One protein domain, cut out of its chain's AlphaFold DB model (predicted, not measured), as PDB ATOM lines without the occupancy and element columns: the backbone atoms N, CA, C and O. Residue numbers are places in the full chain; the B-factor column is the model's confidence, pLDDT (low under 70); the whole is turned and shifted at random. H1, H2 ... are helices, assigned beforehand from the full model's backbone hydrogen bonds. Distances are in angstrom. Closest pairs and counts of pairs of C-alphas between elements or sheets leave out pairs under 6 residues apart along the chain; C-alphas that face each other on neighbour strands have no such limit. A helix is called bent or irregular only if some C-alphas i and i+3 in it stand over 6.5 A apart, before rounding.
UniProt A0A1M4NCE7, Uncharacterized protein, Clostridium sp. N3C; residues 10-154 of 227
ATOM      1  N   LEU A  10      16.337  14.844 -24.856       94.31
ATOM      2  CA  LEU A  10      16.272  15.800 -25.965       94.31
ATOM      3  C   LEU A  10      17.587  16.565 -26.127       94.31
ATOM      4  O   LEU A  10      17.999  16.818 -27.259       94.31
ATOM      5  N   VAL A  11      18.247  16.905 -25.018       94.94
ATOM      6  CA  VAL A  11      19.566  17.552 -25.037       94.94
ATOM      7  C   VAL A  11      20.615  16.608 -25.606       94.94
ATOM      8  O   VAL A  11      21.373  17.017 -26.480       94.94
ATOM      9  N   ASP A  12      20.618  15.345 -25.184       95.12
ATOM     10  CA  ASP A  12      21.569  14.344 -25.672       95.12
ATOM     11  C   ASP A  12      21.403  14.127 -27.178       95.12
ATOM     12  O   ASP A  12      22.374  14.213 -27.921       95.12
ATOM     13  N   LYS A  13      20.162  13.997 -27.668       96.69
ATOM     14  CA  LYS A  13      19.891  13.921 -29.113       96.69
ATOM     15  C   LYS A  13      20.377  15.144 -29.889       96.69
ATOM     16  O   LYS A  13      20.871  14.999 -31.007       96.69
ATOM     17  N   LEU A  14      20.196  16.342 -29.333       95.75
ATOM     18  CA  LEU A  14      20.665  17.580 -29.952       95.75
ATOM     19  C   LEU A  14      22.199  17.623 -29.997       95.75
ATOM     20  O   LEU A  14      22.771  17.967 -31.032       95.75
ATOM     21  N   CYS A  15      22.859  17.252 -28.901       96.88
ATOM     22  CA  CYS A  15      24.313  17.188 -28.821       96.88
ATOM     23  C   CYS A  15      24.880  16.157 -29.800       96.88
ATOM     24  O   CYS A  15      25.769  16.497 -30.573       96.88
ATOM     25  N   ASP A  16      24.311  14.951 -29.848       97.12
ATOM     26  CA  ASP A  16      24.695  13.899 -30.793       97.12
ATOM     27  C   ASP A  16      24.582  14.376 -32.244       97.12
ATOM     28  O   ASP A  16      25.461  14.117 -33.066       97.12
ATOM     29  N   TYR A  17      23.507  15.093 -32.578       97.12
ATOM     30  CA  TYR A  17      23.328  15.670 -33.908       97.12
ATOM     31  C   TYR A  17      24.426  16.692 -34.244       97.12
ATOM     32  O   TYR A  17      25.028  16.613 -35.315       97.12
ATOM     33  N   MET A  18      24.725  17.614 -33.325       97.44
ATOM     34  CA  MET A  18      25.785  18.614 -33.499       97.44
ATOM     35  C   MET A  18      27.170  17.967 -33.634       97.44
ATOM     36  O   MET A  18      27.932  18.321 -34.531       97.44
ATOM     37  N   GLU A  19      27.485  16.967 -32.813       98.06
ATOM     38  CA  GLU A  19      28.744  16.220 -32.905       98.06
ATOM     39  C   GLU A  19      28.886  15.489 -34.242       98.06
ATOM     40  O   GLU A  19      29.965  15.482 -34.830       98.06
ATOM     41  N   LYS A  20      27.799  14.911 -34.759       98.06
ATOM     42  CA  LYS A  20      27.791  14.258 -36.073       98.06
ATOM     43  C   LYS A  20      28.017  15.228 -37.228       98.06
ATOM     44  O   LYS A  20      28.634  14.837 -38.217       98.06
ATOM     45  N   ILE A  21      27.565  16.479 -37.112       97.25
ATOM     46  CA  ILE A  21      27.914  17.524 -38.085       97.25
ATOM     47  C   ILE A  21      29.419  17.803 -38.033       97.25
ATOM     48  O   ILE A  21      30.068  17.809 -39.075       97.25
ATOM     49  N   LEU A  22      29.995  17.979 -36.838       97.44
ATOM     50  CA  LEU A  22      31.436  18.237 -36.687       97.44
ATOM     51  C   LEU A  22      32.300  17.080 -37.219       97.44
ATOM     52  O   LEU A  22      33.333  17.320 -37.839       97.44
ATOM     53  N   LYS A  23      31.836  15.836 -37.056       97.19
ATOM     54  CA  LYS A  23      32.457  14.616 -37.607       97.19
ATOM     55  C   LYS A  23      32.274  14.442 -39.115       97.19
ATOM     56  O   LYS A  23      32.826  13.506 -39.687       97.19
ATOM     57  N   ASN A  24      31.512  15.318 -39.770       95.50
ATOM     58  CA  ASN A  24      31.079  15.175 -41.162       95.50
ATOM     59  C   ASN A  24      30.289  13.876 -41.439       95.50
ATOM     60  O   ASN A  24      30.200  13.433 -42.583       95.50
ATOM     61  N   GLU A  25      29.689  13.271 -40.409       97.00
ATOM     62  CA  GLU A  25      28.759  12.139 -40.549       97.00
ATOM     63  C   GLU A  25      27.382  12.607 -41.037       97.00
ATOM     64  O   GLU A  25      26.656  11.869 -41.704       97.00
ATOM     65  N   ILE A  26      27.024  13.851 -40.707       95.06
ATOM     66  CA  ILE A  26      25.828  14.540 -41.188       95.06
ATOM     67  C   ILE A  26      26.270  15.782 -41.958       95.06
ATOM     68  O   ILE A  26      27.092  16.562 -41.482       95.06
ATOM     69  N   GLN A  27      25.709  15.974 -43.151       91.94
ATOM     70  CA  GLN A  27      25.971  17.171 -43.944       91.94
ATOM     71  C   GLN A  27      25.356  18.408 -43.292       91.94
ATOM     72  O   GLN A  27      24.280  18.347 -42.693       91.94
ATOM     73  N   TRP A  28      26.028  19.546 -43.467       91.50
ATOM     74  CA  TRP A  28      25.475  20.842 -43.103       91.50
ATOM     75  C   TRP A  28      24.102  21.040 -43.775       91.50
ATOM     76  O   TRP A  28      24.000  20.836 -44.988       91.50
ATOM     77  N   PRO A  29      23.048  21.394 -43.016       88.62
ATOM     78  CA  PRO A  29      21.680  21.376 -43.528       88.62
ATOM     79  C   PRO A  29      21.367  22.532 -44.484       88.62
ATOM     80  O   PRO A  29      20.468  22.391 -45.314       88.62
ATOM     81  N   ASP A  30      22.081  23.660 -44.389       87.12
ATOM     82  CA  ASP A  30      21.797  24.812 -45.246       87.12
ATOM     83  C   ASP A  30      22.507  24.715 -46.604       87.12
ATOM     84  O   ASP A  30      23.543  24.068 -46.774       87.12
ATOM     85  N   GLY A  31      21.947  25.412 -47.592       82.69
ATOM     86  CA  GLY A  31      22.531  25.510 -48.924       82.69
ATOM     87  C   GLY A  31      23.879  26.235 -48.927       82.69
ATOM     88  O   GLY A  31      24.127  27.137 -48.134       82.69
ATOM     89  N   PHE A  32      24.745  25.868 -49.869       82.31
ATOM     90  CA  PHE A  32      26.073  26.461 -49.994       82.31
ATOM     91  C   PHE A  32      26.029  27.961 -50.326       82.31
ATOM     92  O   PHE A  32      25.460  28.364 -51.343       82.31
ATOM     93  N   GLU A  33      26.739  28.774 -49.541       85.06
ATOM     94  CA  GLU A  33      27.036  30.161 -49.892       85.06
ATOM     95  C   GLU A  33      28.442  30.295 -50.486       85.06
ATOM     96  O   GLU A  33      29.415  29.729 -49.992       85.06
ATOM     97  N   LYS A  34      28.579  31.128 -51.524       86.69
ATOM     98  CA  LYS A  34      29.874  31.396 -52.180       86.69
ATOM     99  C   LYS A  34      30.840  32.226 -51.328       86.69
ATOM    100  O   LYS A  34      31.975  32.445 -51.748       86.69
ATOM    101  N   ASN A  35      30.398  32.749 -50.185       90.56
ATOM    102  CA  ASN A  35      31.222  33.628 -49.370       90.56
ATOM    103  C   ASN A  35      32.398  32.833 -48.760       90.56
ATOM    104  O   ASN A  35      32.233  31.704 -48.300       90.56
ATOM    105  N   LYS A  36      33.601  33.420 -48.765       92.44
ATOM    106  CA  LYS A  36      34.843  32.739 -48.342       92.44
ATOM    107  C   LYS A  36      34.862  32.314 -46.868       92.44
ATOM    108  O   LYS A  36      35.652  31.455 -46.502       92.44
ATOM    109  N   TRP A  37      34.017  32.924 -46.039       94.88
ATOM    110  CA  TRP A  37      33.918  32.650 -44.607       94.88
ATOM    111  C   TRP A  37      32.922  31.536 -44.293       94.88
ATOM    112  O   TRP A  37      32.969  30.985 -43.202       94.88
ATOM    113  N   TYR A  38      32.063  31.166 -45.246       93.50
ATOM    114  CA  TYR A  38      30.942  30.261 -45.017       93.50
ATOM    115  C   TYR A  38      31.396  28.889 -44.524       93.50
ATOM    116  O   TYR A  38      30.927  28.411 -43.498       93.50
ATOM    117  N   ARG A  39      32.368  28.276 -45.211       93.19
ATOM    118  CA  ARG A  39      32.898  26.963 -44.815       93.19
ATOM    119  C   ARG A  39      33.576  26.994 -43.435       93.19
ATOM    120  O   ARG A  39      33.227  26.149 -42.621       93.19
ATOM    121  N   PRO A  40      34.470  27.955 -43.126       94.62
ATOM    122  CA  PRO A  40      35.003  28.117 -41.768       94.62
ATOM    123  C   PRO A  40      33.951  28.420 -40.691       94.62
ATOM    124  O   PRO A  40      34.143  28.074 -39.528       94.62
ATOM    125  N   ALA A  41      32.842  29.068 -41.056       95.75
ATOM    126  CA  ALA A  41      31.798  29.465 -40.118       95.75
ATOM    127  C   ALA A  41      30.945  28.293 -39.617       95.75
ATOM    128  O   ALA A  41      30.548  28.282 -38.455       95.75
ATOM    129  N   GLN A  42      30.686  27.296 -40.465       95.94
ATOM    130  CA  GLN A  42      29.860  26.132 -40.126       95.94
ATOM    131  C   GLN A  42      30.313  25.420 -38.836       95.94
ATOM    132  O   GLN A  42      29.516  25.351 -37.897       95.94
ATOM    133  N   PRO A  43      31.570  24.938 -38.715       97.06
ATOM    134  CA  PRO A  43      32.016  24.278 -37.492       97.06
ATOM    135  C   PRO A  43      32.018  25.225 -36.286       97.06
ATOM    136  O   PRO A  43      31.696  24.789 -35.183       97.06
ATOM    137  N   LEU A  44      32.301  26.519 -36.483       97.94
ATOM    138  CA  LEU A  44      32.215  27.522 -35.419       97.94
ATOM    139  C   LEU A  44      30.788  27.637 -34.867       97.94
ATOM    140  O   LEU A  44      30.604  27.636 -33.652       97.94
ATOM    141  N   PHE A  45      29.771  27.713 -35.728       97.44
ATOM    142  CA  PHE A  45      28.379  27.835 -35.284       97.44
ATOM    143  C   PHE A  45      27.931  26.618 -34.483       97.44
ATOM    144  O   PHE A  45      27.296  26.769 -33.437       97.44
ATOM    145  N   VAL A  46      28.302  25.420 -34.938       97.69
ATOM    146  CA  VAL A  46      27.986  24.178 -34.228       97.69
ATOM    147  C   VAL A  46      28.722  24.117 -32.896       97.69
ATOM    148  O   VAL A  46      28.086  23.894 -31.870       97.69
ATOM    149  N   ALA A  47      30.035  24.362 -32.883       98.31
ATOM    150  CA  ALA A  47      30.836  24.316 -31.663       98.31
ATOM    151  C   ALA A  47      30.378  25.362 -30.636       98.31
ATOM    152  O   ALA A  47      30.243  25.044 -29.459       98.31
ATOM    153  N   SER A  48      30.052  26.581 -31.072       98.00
ATOM    154  CA  SER A  48      29.473  27.625 -30.220       98.00
ATOM    155  C   SER A  48      28.214  27.129 -29.510       98.00
ATOM    156  O   SER A  48      28.130  27.201 -28.287       98.00
ATOM    157  N   LYS A  49      27.257  26.543 -30.238       96.50
ATOM    158  CA  LYS A  49      26.009  26.055 -29.628       96.50
ATOM    159  C   LYS A  49      26.206  24.800 -28.787       96.50
ATOM    160  O   LYS A  49      25.595  24.684 -27.729       96.50
ATOM    161  N   LEU A  50      27.086  23.898 -29.212       96.94
ATOM    162  CA  LEU A  50      27.444  22.701 -28.458       96.94
ATOM    163  C   LEU A  50      28.161  23.042 -27.143       96.94
ATOM    164  O   LEU A  50      27.946  22.355 -26.149       96.94
ATOM    165  N   SER A  51      28.932  24.135 -27.104       96.44
ATOM    166  CA  SER A  51      29.669  24.568 -25.907       96.44
ATOM    167  C   SER A  51      28.768  24.865 -24.705       96.44
ATOM    168  O   SER A  51      29.190  24.671 -23.573       96.44
ATOM    169  N   ILE A  52      27.503  25.232 -24.935       94.19
ATOM    170  CA  ILE A  52      26.504  25.432 -23.872       94.19
ATOM    171  C   ILE A  52      26.301  24.159 -23.035       94.19
ATOM    172  O   ILE A  52      26.040  24.240 -21.838       94.19
ATOM    173  N   PHE A  53      26.403  22.991 -23.669       94.56
ATOM    174  CA  PHE A  53      26.184  21.687 -23.041       94.56
ATOM    175  C   PHE A  53      27.493  20.946 -22.738       94.56
ATOM    176  O   PHE A  53      27.463  19.875 -22.132       94.56
ATOM    177  N   GLY A  54      28.620  21.486 -23.207       91.38
ATOM    178  CA  GLY A  54      29.908  20.808 -23.256       91.38
ATOM    179  C   GLY A  54      29.949  19.668 -24.282       91.38
ATOM    180  O   GLY A  54      28.939  19.058 -24.648       91.38
ATOM    181  N   SER A  55      31.148  19.349 -24.753       93.44
ATOM    182  CA  SER A  55      31.441  18.117 -25.486       93.44
ATOM    183  C   SER A  55      32.905  17.763 -25.279       93.44
ATOM    184  O   SER A  55      33.753  18.639 -25.148       93.44
ATOM    185  N   SER A  56      33.200  16.470 -25.243       89.31
ATOM    186  CA  SER A  56      34.566  15.951 -25.206       89.31
ATOM    187  C   SER A  56      34.939  15.247 -26.509       89.31
ATOM    188  O   SER A  56      35.942  14.533 -26.550       89.31
ATOM    189  N   CYS A  57      34.121  15.368 -27.567       95.25
ATOM    190  CA  CYS A  57      34.475  14.773 -28.848       95.25
ATOM    191  C   CYS A  57      35.684  15.502 -29.449       95.25
ATOM    192  O   CYS A  57      35.891  16.703 -29.252       95.25
ATOM    193  N   LYS A  58      36.501  14.745 -30.180       97.81
ATOM    194  CA  LYS A  58      37.761  15.236 -30.732       97.81
ATOM    195  C   LYS A  58      37.533  16.433 -31.656       97.81
ATOM    196  O   LYS A  58      38.246  17.421 -31.547       97.81
ATOM    197  N   GLU A  59      36.518  16.369 -32.507       98.19
ATOM    198  CA  GLU A  59      36.230  17.382 -33.520       98.19
ATOM    199  C   GLU A  59      35.777  18.704 -32.890       98.19
ATOM    200  O   GLU A  59      36.158  19.778 -33.348       98.19
ATOM    201  N   TYR A  60      35.019  18.647 -31.791       98.19
ATOM    202  CA  TYR A  60      34.680  19.835 -31.007       98.19
ATOM    203  C   TYR A  60      35.933  20.509 -30.438       98.19
ATOM    204  O   TYR A  60      36.117  21.718 -30.599       98.19
ATOM    205  N   MET A  61      36.828  19.716 -29.840       98.19
ATOM    206  CA  MET A  61      38.089  20.227 -29.305       98.19
ATOM    207  C   MET A  61      39.008  20.762 -30.405       98.19
ATOM    208  O   MET A  61      39.692  21.755 -30.190       98.19
ATOM    209  N   GLU A  62      39.015  20.163 -31.596       98.25
ATOM    210  CA  GLU A  62      39.762  20.674 -32.750       98.25
ATOM    211  C   GLU A  62      39.264  22.056 -33.187       98.25
ATOM    212  O   GLU A  62      40.084  22.942 -33.441       98.25
ATOM    213  N   VAL A  63      37.945  22.282 -33.205       98.44
ATOM    214  CA  VAL A  63      37.379  23.608 -33.497       98.44
ATOM    215  C   VAL A  63      37.785  24.617 -32.425       98.44
ATOM    216  O   VAL A  63      38.274  25.694 -32.769       98.44
ATOM    217  N   PHE A  64      37.639  24.276 -31.140       98.56
ATOM    218  CA  PHE A  64      38.078  25.152 -30.050       98.56
ATOM    219  C   PHE A  64      39.572  25.476 -30.153       98.56
ATOM    220  O   PHE A  64      39.940  26.647 -30.163       98.56
ATOM    221  N   ASN A  65      40.430  24.465 -30.305       98.62
ATOM    222  CA  ASN A  65      41.880  24.632 -30.394       98.62
ATOM    223  C   ASN A  65      42.292  25.484 -31.597       98.62
ATOM    224  O   ASN A  65      43.210  26.296 -31.481       98.62
ATOM    225  N   CYS A  66      41.605  25.342 -32.732       98.62
ATOM    226  CA  CYS A  66      41.827  26.177 -33.907       98.62
ATOM    227  C   CYS A  66      41.583  27.660 -33.589       98.62
ATOM    228  O   CYS A  66      42.464  28.496 -33.785       98.62
ATOM    229  N   TRP A  67      40.416  27.991 -33.033       98.69
ATOM    230  CA  TRP A  67      40.070  29.374 -32.705       98.69
ATOM    231  C   TRP A  67      40.865  29.928 -31.523       98.69
ATOM    232  O   TRP A  67      41.233  31.102 -31.528       98.69
ATOM    233  N   HIS A  68      41.199  29.091 -30.545       98.75
ATOM    234  CA  HIS A  68      42.069  29.457 -29.437       98.75
ATOM    235  C   HIS A  68      43.490  29.767 -29.929       98.75
ATOM    236  O   HIS A  68      44.071  30.757 -29.496       98.75
ATOM    237  N   ALA A  69      44.040  29.010 -30.885       98.75
ATOM    238  CA  ALA A  69      45.332  29.334 -31.495       98.75
ATOM    239  C   ALA A  69      45.306  30.700 -32.202       98.75
ATOM    240  O   ALA A  69      46.237  31.490 -32.047       98.75
ATOM    241  N   ILE A  70      44.213  31.012 -32.907       98.81
ATOM    242  CA  ILE A  70      44.011  32.330 -33.525       98.81
ATOM    243  C   ILE A  70      43.962  33.429 -32.460       98.81
ATOM    244  O   ILE A  70      44.620  34.457 -32.618       98.81
ATOM    245  N   LEU A  71      43.213  33.216 -31.373       98.75
ATOM    246  CA  LEU A  71      43.122  34.154 -30.254       98.75
ATOM    247  C   LEU A  71      44.504  34.398 -29.625       98.75
ATOM    248  O   LEU A  71      44.919  35.545 -29.492       98.75
ATOM    249  N   LYS A  72      45.250  33.335 -29.302       98.69
ATOM    250  CA  LYS A  72      46.595  33.432 -28.710       98.69
ATOM    251  C   LYS A  72      47.545  34.239 -29.584       98.69
ATOM    252  O   LYS A  72      48.205  35.146 -29.093       98.69
ATOM    253  N   GLU A  73      47.594  33.934 -30.876       98.69
ATOM    254  CA  GLU A  73      48.498  34.610 -31.806       98.69
ATOM    255  C   GLU A  73      48.080  36.069 -32.053       98.69
ATOM    256  O   GLU A  73      48.924  36.964 -32.098       98.69
ATOM    257  N   ALA A  74      46.776  36.352 -32.140       98.56
ATOM    258  CA  ALA A  74      46.273  37.716 -32.288       98.56
ATOM    259  C   ALA A  74      46.688  38.627 -31.120       98.56
ATOM    260  O   ALA A  74      46.917  39.816 -31.344       98.56
ATOM    261  N   PHE A  75      46.829  38.071 -29.913       98.56
ATOM    262  CA  PHE A  75      47.152  38.781 -28.673       98.56
ATOM    263  C   PHE A  75      48.545  38.458 -28.112       98.56
ATOM    264  O   PHE A  75      48.800  38.724 -26.941       98.56
ATOM    265  N   ALA A  76      49.466  37.921 -28.916       97.94
ATOM    266  CA  ALA A  76      50.765  37.457 -28.417       97.94
ATOM    267  C   ALA A  76      51.615  38.550 -27.722       97.94
ATOM    268  O   ALA A  76      52.400  38.222 -26.837       97.94
ATOM    269  N   ASP A  77      51.411  39.836 -28.047       96.12
ATOM    270  CA  ASP A  77      52.070  40.967 -27.357       96.12
ATOM    271  C   ASP A  77      51.154  41.676 -26.337       96.12
ATOM    272  O   ASP A  77      51.382  42.833 -25.986       96.12
ATOM    273  N   GLY A  78      50.054  41.045 -25.918       96.38
ATOM    274  CA  GLY A  78      49.058  41.633 -25.011       96.38
ATOM    275  C   GLY A  78      48.113  42.654 -25.660       96.38
ATOM    276  O   GLY A  78      47.241  43.208 -24.995       96.38
ATOM    277  N   GLN A  79      48.243  42.911 -26.964       97.12
ATOM    278  CA  GLN A  79      47.321  43.744 -27.741       97.12
ATOM    279  C   GLN A  79      46.897  43.031 -29.020       97.12
ATOM    280  O   GLN A  79      47.696  42.323 -29.640       97.12
ATOM    281  N   TYR A  80      45.646  43.254 -29.430       98.12
ATOM    282  CA  TYR A  80      45.110  42.687 -30.662       98.12
ATOM    283  C   TYR A  80      45.891  43.178 -31.883       98.12
ATOM    284  O   TYR A  80      46.007  44.378 -32.127       98.12
ATOM    285  N   SER A  81      46.360  42.237 -32.696       98.31
ATOM    286  CA  SER A  81      46.952  42.497 -34.002       98.31
ATOM    287  C   SER A  81      46.114  41.854 -35.099       98.31
ATOM    288  O   SER A  81      46.087  40.632 -35.259       98.31
ATOM    289  N   LYS A  82      45.486  42.705 -35.914       97.56
ATOM    290  CA  LYS A  82      44.763  42.316 -37.130       97.56
ATOM    291  C   LYS A  82      45.626  41.496 -38.088       97.56
ATOM    292  O   LYS A  82      45.143  40.539 -38.695       97.56
ATOM    293  N   ASP A  83      46.890  41.875 -38.244       98.19
ATOM    294  CA  ASP A  83      47.800  41.218 -39.181       98.19
ATOM    295  C   ASP A  83      48.147  39.809 -38.706       98.19
ATOM    296  O   ASP A  83      48.076  38.866 -39.497       98.19
ATOM    297  N   ARG A  84      48.425  39.642 -37.406       98.25
ATOM    298  CA  ARG A  84      48.628  38.316 -36.811       98.25
ATOM    299  C   ARG A  84      47.375  37.465 -36.905       98.25
ATOM    300  O   ARG A  84      47.463  36.357 -37.426       98.25
ATOM    301  N   ALA A  85      46.221  38.005 -36.505       98.19
ATOM    302  CA  ALA A  85      44.936  37.311 -36.567       98.19
ATOM    303  C   ALA A  85      44.630  36.798 -37.982       98.19
ATOM    304  O   ALA A  85      44.285  35.632 -38.159       98.19
ATOM    305  N   ASN A  86      44.814  37.635 -39.007       98.31
ATOM    306  CA  ASN A  86      44.586  37.237 -40.395       98.31
ATOM    307  C   ASN A  86      45.632  36.261 -40.927       98.31
ATOM    308  O   ASN A  86      45.291  35.398 -41.736       98.31
ATOM    309  N   LYS A  87      46.896  36.395 -40.517       98.44
ATOM    310  CA  LYS A  87      47.955  35.469 -40.918       98.44
ATOM    311  C   LYS A  87      47.640  34.061 -40.411       98.44
ATOM    312  O   LYS A  87      47.505  33.147 -41.222       98.44
ATOM    313  N   ILE A  88      47.440  33.911 -39.103       98.56
ATOM    314  CA  ILE A  88      47.167  32.606 -38.491       98.56
ATOM    315  C   ILE A  88      45.814  32.038 -38.931       98.56
ATOM    316  O   ILE A  88      45.706  30.847 -39.212       98.56
ATOM    317  N   SER A  89      44.782  32.875 -39.093       98.06
ATOM    318  CA  SER A  89      43.488  32.399 -39.586       98.06
ATOM    319  C   SER A  89      43.569  31.931 -41.037       98.06
ATOM    320  O   SER A  89      42.896  30.980 -41.417       98.06
ATOM    321  N   LYS A  90      44.399  32.562 -41.873       97.94
ATOM    322  CA  LYS A  90      44.606  32.108 -43.249       97.94
ATOM    323  C   LYS A  90      45.319  30.758 -43.292       97.94
ATOM    324  O   LYS A  90      44.976  29.942 -44.141       97.94
ATOM    325  N   GLU A  91      46.264  30.522 -42.389       98.19
ATOM    326  CA  GLU A  91      46.966  29.240 -42.258       98.19
ATOM    327  C   GLU A  91      46.034  28.125 -41.755       98.19
ATOM    328  O   GLU A  91      46.032  27.036 -42.322       98.19
ATOM    329  N   LEU A  92      45.200  28.403 -40.745       98.12
ATOM    330  CA  LEU A  92      44.343  27.394 -40.106       98.12
ATOM    331  C   LEU A  92      42.978  27.195 -40.786       98.12
ATOM    332  O   LEU A  92      42.479  26.076 -40.856       98.12
ATOM    333  N   LEU A  93      42.359  28.271 -41.277       97.19
ATOM    334  CA  LEU A  93      40.998  28.278 -41.838       97.19
ATOM    335  C   LEU A  93      40.971  28.534 -43.351       97.19
ATOM    336  O   LEU A  93      39.913  28.447 -43.975       97.19
ATOM    337  N   GLY A  94      42.101  28.905 -43.958       97.06
ATOM    338  CA  GLY A  94      42.165  29.268 -45.376       97.06
ATOM    339  C   GLY A  94      41.612  30.662 -45.702       97.06
ATOM    340  O   GLY A  94      41.497  31.014 -46.879       97.06
ATOM    341  N   CYS A  95      41.268  31.483 -44.702       96.50
ATOM    342  CA  CYS A  95      40.732  32.827 -44.919       96.50
ATOM    343  C   CYS A  95      41.152  33.843 -43.847       96.50
ATOM    344  O   CYS A  95      41.379  33.498 -42.691       96.50
ATOM    345  N   ASN A  96      41.167  35.122 -44.224       97.44
ATOM    346  CA  ASN A  96      41.278  36.247 -43.292       97.44
ATOM    347  C   ASN A  96      39.944  36.444 -42.557       97.44
ATOM    348  O   ASN A  96      38.904  36.461 -43.222       97.44
ATOM    349  N   ILE A  97      39.971  36.644 -41.240       96.38
ATOM    350  CA  ILE A  97      38.766  36.759 -40.399       96.38
ATOM    351  C   ILE A  97      38.466  38.185 -39.922       96.38
ATOM    352  O   ILE A  97      37.330  38.466 -39.545       96.38
ATOM    353  N   ASP A  98      39.442  39.093 -39.938       93.81
ATOM    354  CA  ASP A  98      39.231  40.472 -39.490       93.81
ATOM    355  C   ASP A  98      38.235  41.204 -40.408       93.81
ATOM    356  O   ASP A  98      38.291  41.070 -41.636       93.81
ATOM    357  N   GLY A  99      37.302  41.947 -39.808       89.94
ATOM    358  CA  GLY A  99      36.203  42.613 -40.516       89.94
ATOM    359  C   GLY A  99      35.133  41.663 -41.072       89.94
ATOM    360  O   GLY A  99      34.300  42.080 -41.875       89.94
ATOM    361  N   SER A 100      35.153  40.383 -40.686       93.44
ATOM    362  CA  SER A 100      34.150  39.392 -41.085       93.44
ATOM    363  C   SER A 100      33.171  39.067 -39.956       93.44
ATOM    364  O   SER A 100      33.455  39.290 -38.782       93.44
ATOM    365  N   TYR A 101      32.043  38.440 -40.298       93.56
ATOM    366  CA  TYR A 101      31.064  37.959 -39.314       93.56
ATOM    367  C   TYR A 101      31.572  36.789 -38.442       93.56
ATOM    368  O   TYR A 101      30.925  36.446 -37.450       93.56
ATOM    369  N   ILE A 102      32.718  36.189 -38.793       95.81
ATOM    370  CA  ILE A 102      33.439  35.177 -37.999       95.81
ATOM    371  C   ILE A 102      34.736  35.716 -37.377       95.81
ATOM    372  O   ILE A 102      35.567  34.933 -36.929       95.81
ATOM    373  N   GLY A 103      34.952  37.036 -37.380       97.38
ATOM    374  CA  GLY A 103      36.080  37.652 -36.678       97.38
ATOM    375  C   GLY A 103      36.022  37.391 -35.173       97.38
ATOM    376  O   GLY A 103      34.982  36.991 -34.655       97.38
ATOM    377  N   LEU A 104      37.113  37.656 -34.445       98.25
ATOM    378  CA  LEU A 104      37.177  37.418 -32.992       98.25
ATOM    379  C   LEU A 104      36.105  38.180 -32.185       98.25
ATOM    380  O   LEU A 104      35.830  37.815 -31.049       98.25
ATOM    381  N   ASN A 105      35.459  39.194 -32.763       97.62
ATOM    382  CA  ASN A 105      34.295  39.902 -32.224       97.62
ATOM    383  C   ASN A 105      32.941  39.284 -32.638       97.62
ATOM    384  O   ASN A 105      31.906  39.930 -32.513       97.62
ATOM    385  N   SER A 106      32.903  38.061 -33.167       98.00
ATOM    386  CA  SER A 106      31.660  37.352 -33.484       98.00
ATOM    387  C   SER A 106      30.975  36.849 -32.218       98.00
ATOM    388  O   SER A 106      31.628  36.267 -31.352       98.00
ATOM    389  N   ILE A 107      29.645  36.967 -32.141       98.00
ATOM    390  CA  ILE A 107      28.875  36.440 -31.005       98.00
ATOM    391  C   ILE A 107      29.103  34.937 -30.773       98.00
ATOM    392  O   ILE A 107      29.065  34.482 -29.634       98.00
ATOM    393  N   TYR A 108      29.380  34.175 -31.835       98.44
ATOM    394  CA  TYR A 108      29.642  32.738 -31.748       98.44
ATOM    395  C   TYR A 108      31.007  32.425 -31.127       98.44
ATOM    396  O   TYR A 108      31.148  31.446 -30.401       98.44
ATOM    397  N   LEU A 109      32.015  33.268 -31.371       98.31
ATOM    398  CA  LEU A 109      33.321  33.112 -30.726       98.31
ATOM    399  C   LEU A 109      33.277  33.544 -29.272       98.31
ATOM    400  O   LEU A 109      33.820  32.847 -28.422       98.31
ATOM    401  N   ILE A 110      32.564  34.633 -28.984       98.44
ATOM    402  CA  ILE A 110      32.312  35.057 -27.608       98.44
ATOM    403  C   ILE A 110      31.606  33.935 -26.840       98.44
ATOM    404  O   ILE A 110      32.040  33.595 -25.749       98.44
ATOM    405  N   GLU A 111      30.561  33.320 -27.403       98.19
ATOM    406  CA  GLU A 111      29.853  32.203 -26.761       98.19
ATOM    407  C   GLU A 111      30.751  30.972 -26.569       98.19
ATOM    408  O   GLU A 111      30.768  30.410 -25.475       98.19
ATOM    409  N   LEU A 112      31.524  30.578 -27.588       98.50
ATOM    410  CA  LEU A 112      32.452  29.451 -27.491       98.50
ATOM    411  C   LEU A 112      33.507  29.677 -26.401       98.50
ATOM    412  O   LEU A 112      33.685  28.819 -25.541       98.50
ATOM    413  N   PHE A 113      34.187  30.825 -26.417       98.31
ATOM    414  CA  PHE A 113      35.230  31.141 -25.443       98.31
ATOM    415  C   PHE A 113      34.670  31.350 -24.039       98.31
ATOM    416  O   PHE A 113      35.298  30.912 -23.088       98.31
ATOM    417  N   ALA A 114      33.483  31.943 -23.900       97.00
ATOM    418  CA  ALA A 114      32.835  32.125 -22.605       97.00
ATOM    419  C   ALA A 114      32.472  30.788 -21.939       97.00
ATOM    420  O   ALA A 114      32.580  30.653 -20.726       97.00
ATOM    421  N   ASN A 115      32.034  29.794 -22.717       95.94
ATOM    422  CA  ASN A 115      31.728  28.456 -22.195       95.94
ATOM    423  C   ASN A 115      32.976  27.580 -22.003       95.94
ATOM    424  O   ASN A 115      32.915  26.595 -21.276       95.94
ATOM    425  N   MET A 116      34.089  27.935 -22.646       96.31
ATOM    426  CA  MET A 116      35.383  27.250 -22.549       96.31
ATOM    427  C   MET A 116      36.415  28.089 -21.788       96.31
ATOM    428  O   MET A 116      37.617  27.918 -21.977       96.31
ATOM    429  N   GLU A 117      35.971  29.024 -20.947       95.31
ATOM    430  CA  GLU A 117      36.866  30.016 -20.349       95.31
ATOM    431  C   GLU A 117      37.892  29.372 -19.404       95.31
ATOM    432  O   GLU A 117      39.025  29.836 -19.327       95.31
ATOM    433  N   ALA A 118      37.571  28.225 -18.801       94.94
ATOM    434  CA  ALA A 118      38.515  27.423 -18.020       94.94
ATOM    435  C   ALA A 118      39.761  26.964 -18.813       94.94
ATOM    436  O   ALA A 118      40.813  26.742 -18.220       94.94
ATOM    437  N   GLU A 119      39.668  26.857 -20.142       96.31
ATOM    438  CA  GLU A 119      40.758  26.419 -21.030       96.31
ATOM    439  C   GLU A 119      41.603  27.589 -21.574       96.31
ATOM    440  O   GLU A 119      42.541  27.394 -22.355       96.31
ATOM    441  N   ILE A 120      41.264  28.825 -21.197       97.44
ATOM    442  CA  ILE A 120      41.929  30.055 -21.633       97.44
ATOM    443  C   ILE A 120      42.693  30.625 -20.432       97.44
ATOM    444  O   ILE A 120      42.181  30.648 -19.318       97.44
ATOM    445  N   SER A 121      43.927  31.094 -20.626       97.06
ATOM    446  CA  SER A 121      44.692  31.742 -19.548       97.06
ATOM    447  C   SER A 121      44.086  33.095 -19.171       97.06
ATOM    448  O   SER A 121      43.679  33.835 -20.066       97.06
ATOM    449  N   ASP A 122      44.115  33.462 -17.890       96.25
ATOM    450  CA  ASP A 122      43.514  34.711 -17.397       96.25
ATOM    451  C   ASP A 122      44.048  35.963 -18.115       96.25
ATOM    452  O   ASP A 122      43.245  36.748 -18.616       96.25
ATOM    453  N   ASP A 123      45.366  36.075 -18.328       97.19
ATOM    454  CA  ASP A 123      45.976  37.181 -19.091       97.19
ATOM    455  C   ASP A 123      45.355  37.345 -20.493       97.19
ATOM    456  O   ASP A 123      45.121  38.454 -20.978       97.19
ATOM    457  N   LEU A 124      45.053  36.225 -21.159       98.19
ATOM    458  CA  LEU A 124      44.461  36.234 -22.496       98.19
ATOM    459  C   LEU A 124      42.980  36.621 -22.453       98.19
ATOM    460  O   LEU A 124      42.525  37.346 -23.339       98.19
ATOM    461  N   LYS A 125      42.238  36.181 -21.426       97.44
ATOM    462  CA  LYS A 125      40.844  36.602 -21.201       97.44
ATOM    463  C   LYS A 125      40.767  38.107 -20.993       97.44
ATOM    464  O   LYS A 125      39.920  38.756 -21.599       97.44
ATOM    465  N   GLU A 126      41.653  38.659 -20.166       97.56
ATOM    466  CA  GLU A 126      41.739  40.096 -19.900       97.56
ATOM    467  C   GLU A 126      42.028  40.883 -21.179       97.56
ATOM    468  O   GLU A 126      41.280  41.799 -21.520       97.56
ATOM    469  N   CYS A 127      43.047  40.476 -21.943       98.25
ATOM    470  CA  CYS A 127      43.375  41.113 -23.217       98.25
ATOM    471  C   CYS A 127      42.197  41.072 -24.203       98.25
ATOM    472  O   CYS A 127      41.892  42.073 -24.858       98.25
ATOM    473  N   TYR A 128      41.523  39.924 -24.300       98.50
ATOM    474  CA  TYR A 128      40.395  39.730 -25.202       98.50
ATOM    475  C   TYR A 128      39.185  40.584 -24.814       98.50
ATOM    476  O   TYR A 128      38.645  41.294 -25.663       98.50
ATOM    477  N   ILE A 129      38.787  40.561 -23.540       97.94
ATOM    478  CA  ILE A 129      37.653  41.340 -23.031       97.94
ATOM    479  C   ILE A 129      37.904  42.841 -23.163       97.94
ATOM    480  O   ILE A 129      37.042  43.553 -23.680       97.94
ATOM    481  N   LYS A 130      39.099  43.310 -22.800       98.19
ATOM    482  CA  LYS A 130      39.481  44.716 -22.950       98.19
ATOM    483  C   LYS A 130      39.454  45.164 -24.410       98.19
ATOM    484  O   LYS A 130      38.979  46.253 -24.736       98.19
ATOM    485  N   TRP A 131      39.933  44.317 -25.322       98.38
ATOM    486  CA  TRP A 131      39.842  44.601 -26.752       98.38
ATOM    487  C   TRP A 131      38.393  44.649 -27.235       98.38
ATOM    488  O   TRP A 131      38.037  45.590 -27.943       98.38
ATOM    489  N   LEU A 132      37.552  43.684 -26.851       98.25
ATOM    490  CA  LEU A 132      36.129  43.691 -27.196       98.25
ATOM    491  C   LEU A 132      35.449  44.977 -26.720       98.25
ATOM    492  O   LEU A 132      34.694  45.579 -27.481       98.25
ATOM    493  N   HIS A 133      35.734  45.405 -25.490       98.38
ATOM    494  CA  HIS A 133      35.143  46.601 -24.909       98.38
ATOM    495  C   HIS A 133      35.505  47.861 -25.706       98.38
ATOM    496  O   HIS A 133      34.626  48.657 -26.030       98.38
ATOM    497  N   HIS A 134      36.776  48.025 -26.079       97.69
ATOM    498  CA  HIS A 134      37.279  49.297 -26.600       97.69
ATOM    499  C   HIS A 134      37.463  49.379 -28.121       97.69
ATOM    500  O   HIS A 134      37.665  50.481 -28.630       97.69
ATOM    501  N   ASN A 135      37.390  48.270 -28.870       94.44
ATOM    502  CA  ASN A 135      37.702  48.278 -30.310       94.44
ATOM    503  C   ASN A 135      36.740  49.125 -31.170       94.44
ATOM    504  O   ASN A 135      37.108  49.508 -32.276       94.44
ATOM    505  N   GLY A 136      35.538  49.435 -30.673       95.94
ATOM    506  CA  GLY A 136      34.537  50.244 -31.378       95.94
ATOM    507  C   GLY A 136      33.867  49.564 -32.573       95.94
ATOM    508  O   GLY A 136      33.095  50.206 -33.283       95.94
ATOM    509  N   GLU A 137      34.115  48.275 -32.769       96.12
ATOM    510  CA  GLU A 137      33.502  47.455 -33.803       96.12
ATOM    511  C   GLU A 137      32.199  46.822 -33.304       96.12
ATOM    512  O   GLU A 137      32.016  46.528 -32.118       96.12
ATOM    513  N   ALA A 138      31.278  46.573 -34.234       96.88
ATOM    514  CA  ALA A 138      30.056  45.847 -33.915       96.88
ATOM    515  C   ALA A 138      30.359  44.367 -33.641       96.88
ATOM    516  O   ALA A 138      31.124  43.733 -34.368       96.88
ATOM    517  N   ILE A 139      29.710  43.784 -32.634       97.44
ATOM    518  CA  ILE A 139      29.757  42.346 -32.380       97.44
ATOM    519  C   ILE A 139      29.027  41.622 -33.515       97.44
ATOM    520  O   ILE A 139      27.837  41.855 -33.744       97.44
ATOM    521  N   GLY A 140      29.725  40.732 -34.222       95.38
ATOM    522  CA  GLY A 140      29.203  40.027 -35.396       95.38
ATOM    523  C   GLY A 140      27.882  39.302 -35.107       95.38
ATOM    524  O   GLY A 140      27.723  38.707 -34.042       95.38
ATOM    525  N   TYR A 141      26.945  39.356 -36.063       94.06
ATOM    526  CA  TYR A 141      25.534  38.926 -35.933       94.06
ATOM    527  C   TYR A 141      24.671  39.730 -34.954       94.06
ATOM    528  O   TYR A 141      23.522  39.369 -34.689       94.06
ATOM    529  N   THR A 142      25.181  40.849 -34.455       94.44
ATOM    530  CA  THR A 142      24.426  41.803 -33.646       94.44
ATOM    531  C   THR A 142      24.675  43.219 -34.165       94.44
ATOM    532  O   THR A 142      25.510  43.439 -35.041       94.44
ATOM    533  N   SER A 143      23.950  44.193 -33.625       93.94
ATOM    534  CA  SER A 143      24.231  45.617 -33.823       93.94
ATOM    535  C   SER A 143      24.921  46.250 -32.608       93.94
ATOM    536  O   SER A 143      24.853  47.465 -32.452       93.94
ATOM    537  N   VAL A 144      25.475  45.443 -31.695       97.62
ATOM    538  CA  VAL A 144      26.051  45.925 -30.433       97.62
ATOM    539  C   VAL A 144      27.465  46.425 -30.664       97.62
ATOM    540  O   VAL A 144      28.297  45.661 -31.135       97.62
ATOM    541  N   VAL A 145      27.749  47.658 -30.260       98.00
ATOM    542  CA  VAL A 145      29.110  48.197 -30.156       98.00
ATOM    543  C   VAL A 145      29.402  48.440 -28.677       98.00
ATOM    544  O   VAL A 145      28.759  49.288 -28.058       98.00
ATOM    545  N   LEU A 146      30.319  47.672 -28.083       97.94
ATOM    546  CA  LEU A 146      30.462  47.606 -26.619       97.94
ATOM    547  C   LEU A 146      30.839  48.953 -25.986       97.94
ATOM    548  O   LEU A 146      30.214  49.332 -25.000       97.94
ATOM    549  N   ASN A 147      31.724  49.735 -26.613       96.31
ATOM    550  CA  ASN A 147      32.103  51.071 -26.127       96.31
ATOM    551  C   ASN A 147      30.961  52.112 -26.128       96.31
ATOM    552  O   ASN A 147      31.147  53.228 -25.648       96.31
ATOM    553  N   GLN A 148      29.784  51.784 -26.675       97.19
ATOM    554  CA  GLN A 148      28.597  52.641 -26.614       97.19
ATOM    555  C   GLN A 148      27.726  52.358 -25.377       97.19
ATOM    556  O   GLN A 148      26.752  53.082 -25.146       97.19
ATOM    557  N   GLY A 149      28.027  51.312 -24.595       95.31
ATOM    558  CA  GLY A 149      27.294  50.948 -23.382       95.31
ATOM    559  C   GLY A 149      25.778  50.862 -23.609       95.31
ATOM    560  O   GLY A 149      25.304  50.250 -24.570       95.31
ATOM    561  N   PHE A 150      24.991  51.526 -22.758       95.75
ATOM    562  CA  PHE A 150      23.520  51.534 -22.837       95.75
ATOM    563  C   PHE A 150      22.923  52.361 -23.988       95.75
ATOM    564  O   PHE A 150      21.701  52.377 -24.130       95.75
ATOM    565  N   ASN A 151      23.737  53.004 -24.835       95.88
ATOM    566  CA  ASN A 151      23.236  53.607 -26.079       95.88
ATOM    567  C   ASN A 151      22.873  52.542 -27.131       95.88
ATOM    568  O   ASN A 151      22.159  52.828 -28.091       95.88
ATOM    569  N   ASN A 152      23.320  51.298 -26.935       96.44
ATOM    570  CA  ASN A 152      22.872  50.150 -27.714       96.44
ATOM    571  C   ASN A 152      21.403  49.795 -27.437       96.44
ATOM    572  O   ASN A 152      20.833  50.095 -26.387       96.44
ATOM    573  N   ASN A 153      20.798  49.006 -28.333       95.06
ATOM    574  CA  ASN A 153      19.564  48.305 -27.991       95.06
ATOM    575  C   ASN A 153      19.823  47.341 -26.821       95.06
ATOM    576  O   ASN A 153      20.523  46.337 -26.982       95.06
ATOM    577  N   PHE A 154      19.203  47.604 -25.668       94.75
ATOM    578  CA  PHE A 154      19.486  46.846 -24.449       94.75
ATOM    579  C   PHE A 154      19.188  45.341 -24.566       94.75
ATOM    580  O   PHE A 154      19.876  44.533 -23.956       94.75
TER     581      PHE A 154
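Overview. This is residues 10 to 154 of the 227 residues of an uncharacterized protein of Clostridium sp. N3C (UniProt A0A1M4NCE7). H2 and H5 pack side by side in the middle of a body of helices, H1 packs on H2, and H3, which meets H2 nearly at right angles, has H4 folded back along it. At the far end from H1, H6 and H7 meet in a corner. The 145 printed residues hold seven named helices, H1 to H7 in chain order, and no named strand: all helix. The whole is compact, with a radius of gyration of the C-alphas of 15.3 A and spans of 40 by 35 by 33 A.

Along the chain. H1, residues 10 to 22, begins at C-alpha 10 (16.272, 15.800, -25.965) and is 18.7 A long. H2, residues 38 to 51, is 20.0 A long. H3, residues 58 to 74, is the longest, 24.1 A. H4 is residues 82 to 93, 15.3 A, and H5 is residues 107 to 115. H6, residues 122 to 134, is 18.3 A long. H7, residues 146 to 151, ends at C-alpha 151 (23.236, 53.607, -26.079); it is irregular, with C-alphas 147 and 150 9.2 A apart.

Arrangement. H1 and H2 form a helical hairpin; their closest C-alphas, of Met 18 and Val 46, are 6.0 A apart. H3 touches H2 with residues 60 to 64 alone, closest at Ala 47 and Tyr 60, C-alphas 5.9 A apart. H3 and H4 form a helical hairpin, at a shallow tilt of 23 degrees, closest at C-alphas 74 and 85, 4.5 A. H2 and H5 touch, closest at C-alphas 48 and 112, 4.4 A. H5 and H6 are near each other. H6 touches H7 with residues 132 to 134 alone, closest at C-alphas 133 and 146, 5.1 A. Every O i to N i+4 pair is within hydrogen-bond range in H1, H3, H4, H5 and H6; H2 has 8 of 10, and H7 0 of 2, with 2 of 3 O i to N i+3 pairs.

Size, cuts and confidence. The farthest C-alphas, of Glu 25 and Asn 151, are 44.3 A apart. The printed part has no cut. The links H1 to H2, H4 to H5 and H6 to H7 are long. No printed residue is under 70 in pLDDT.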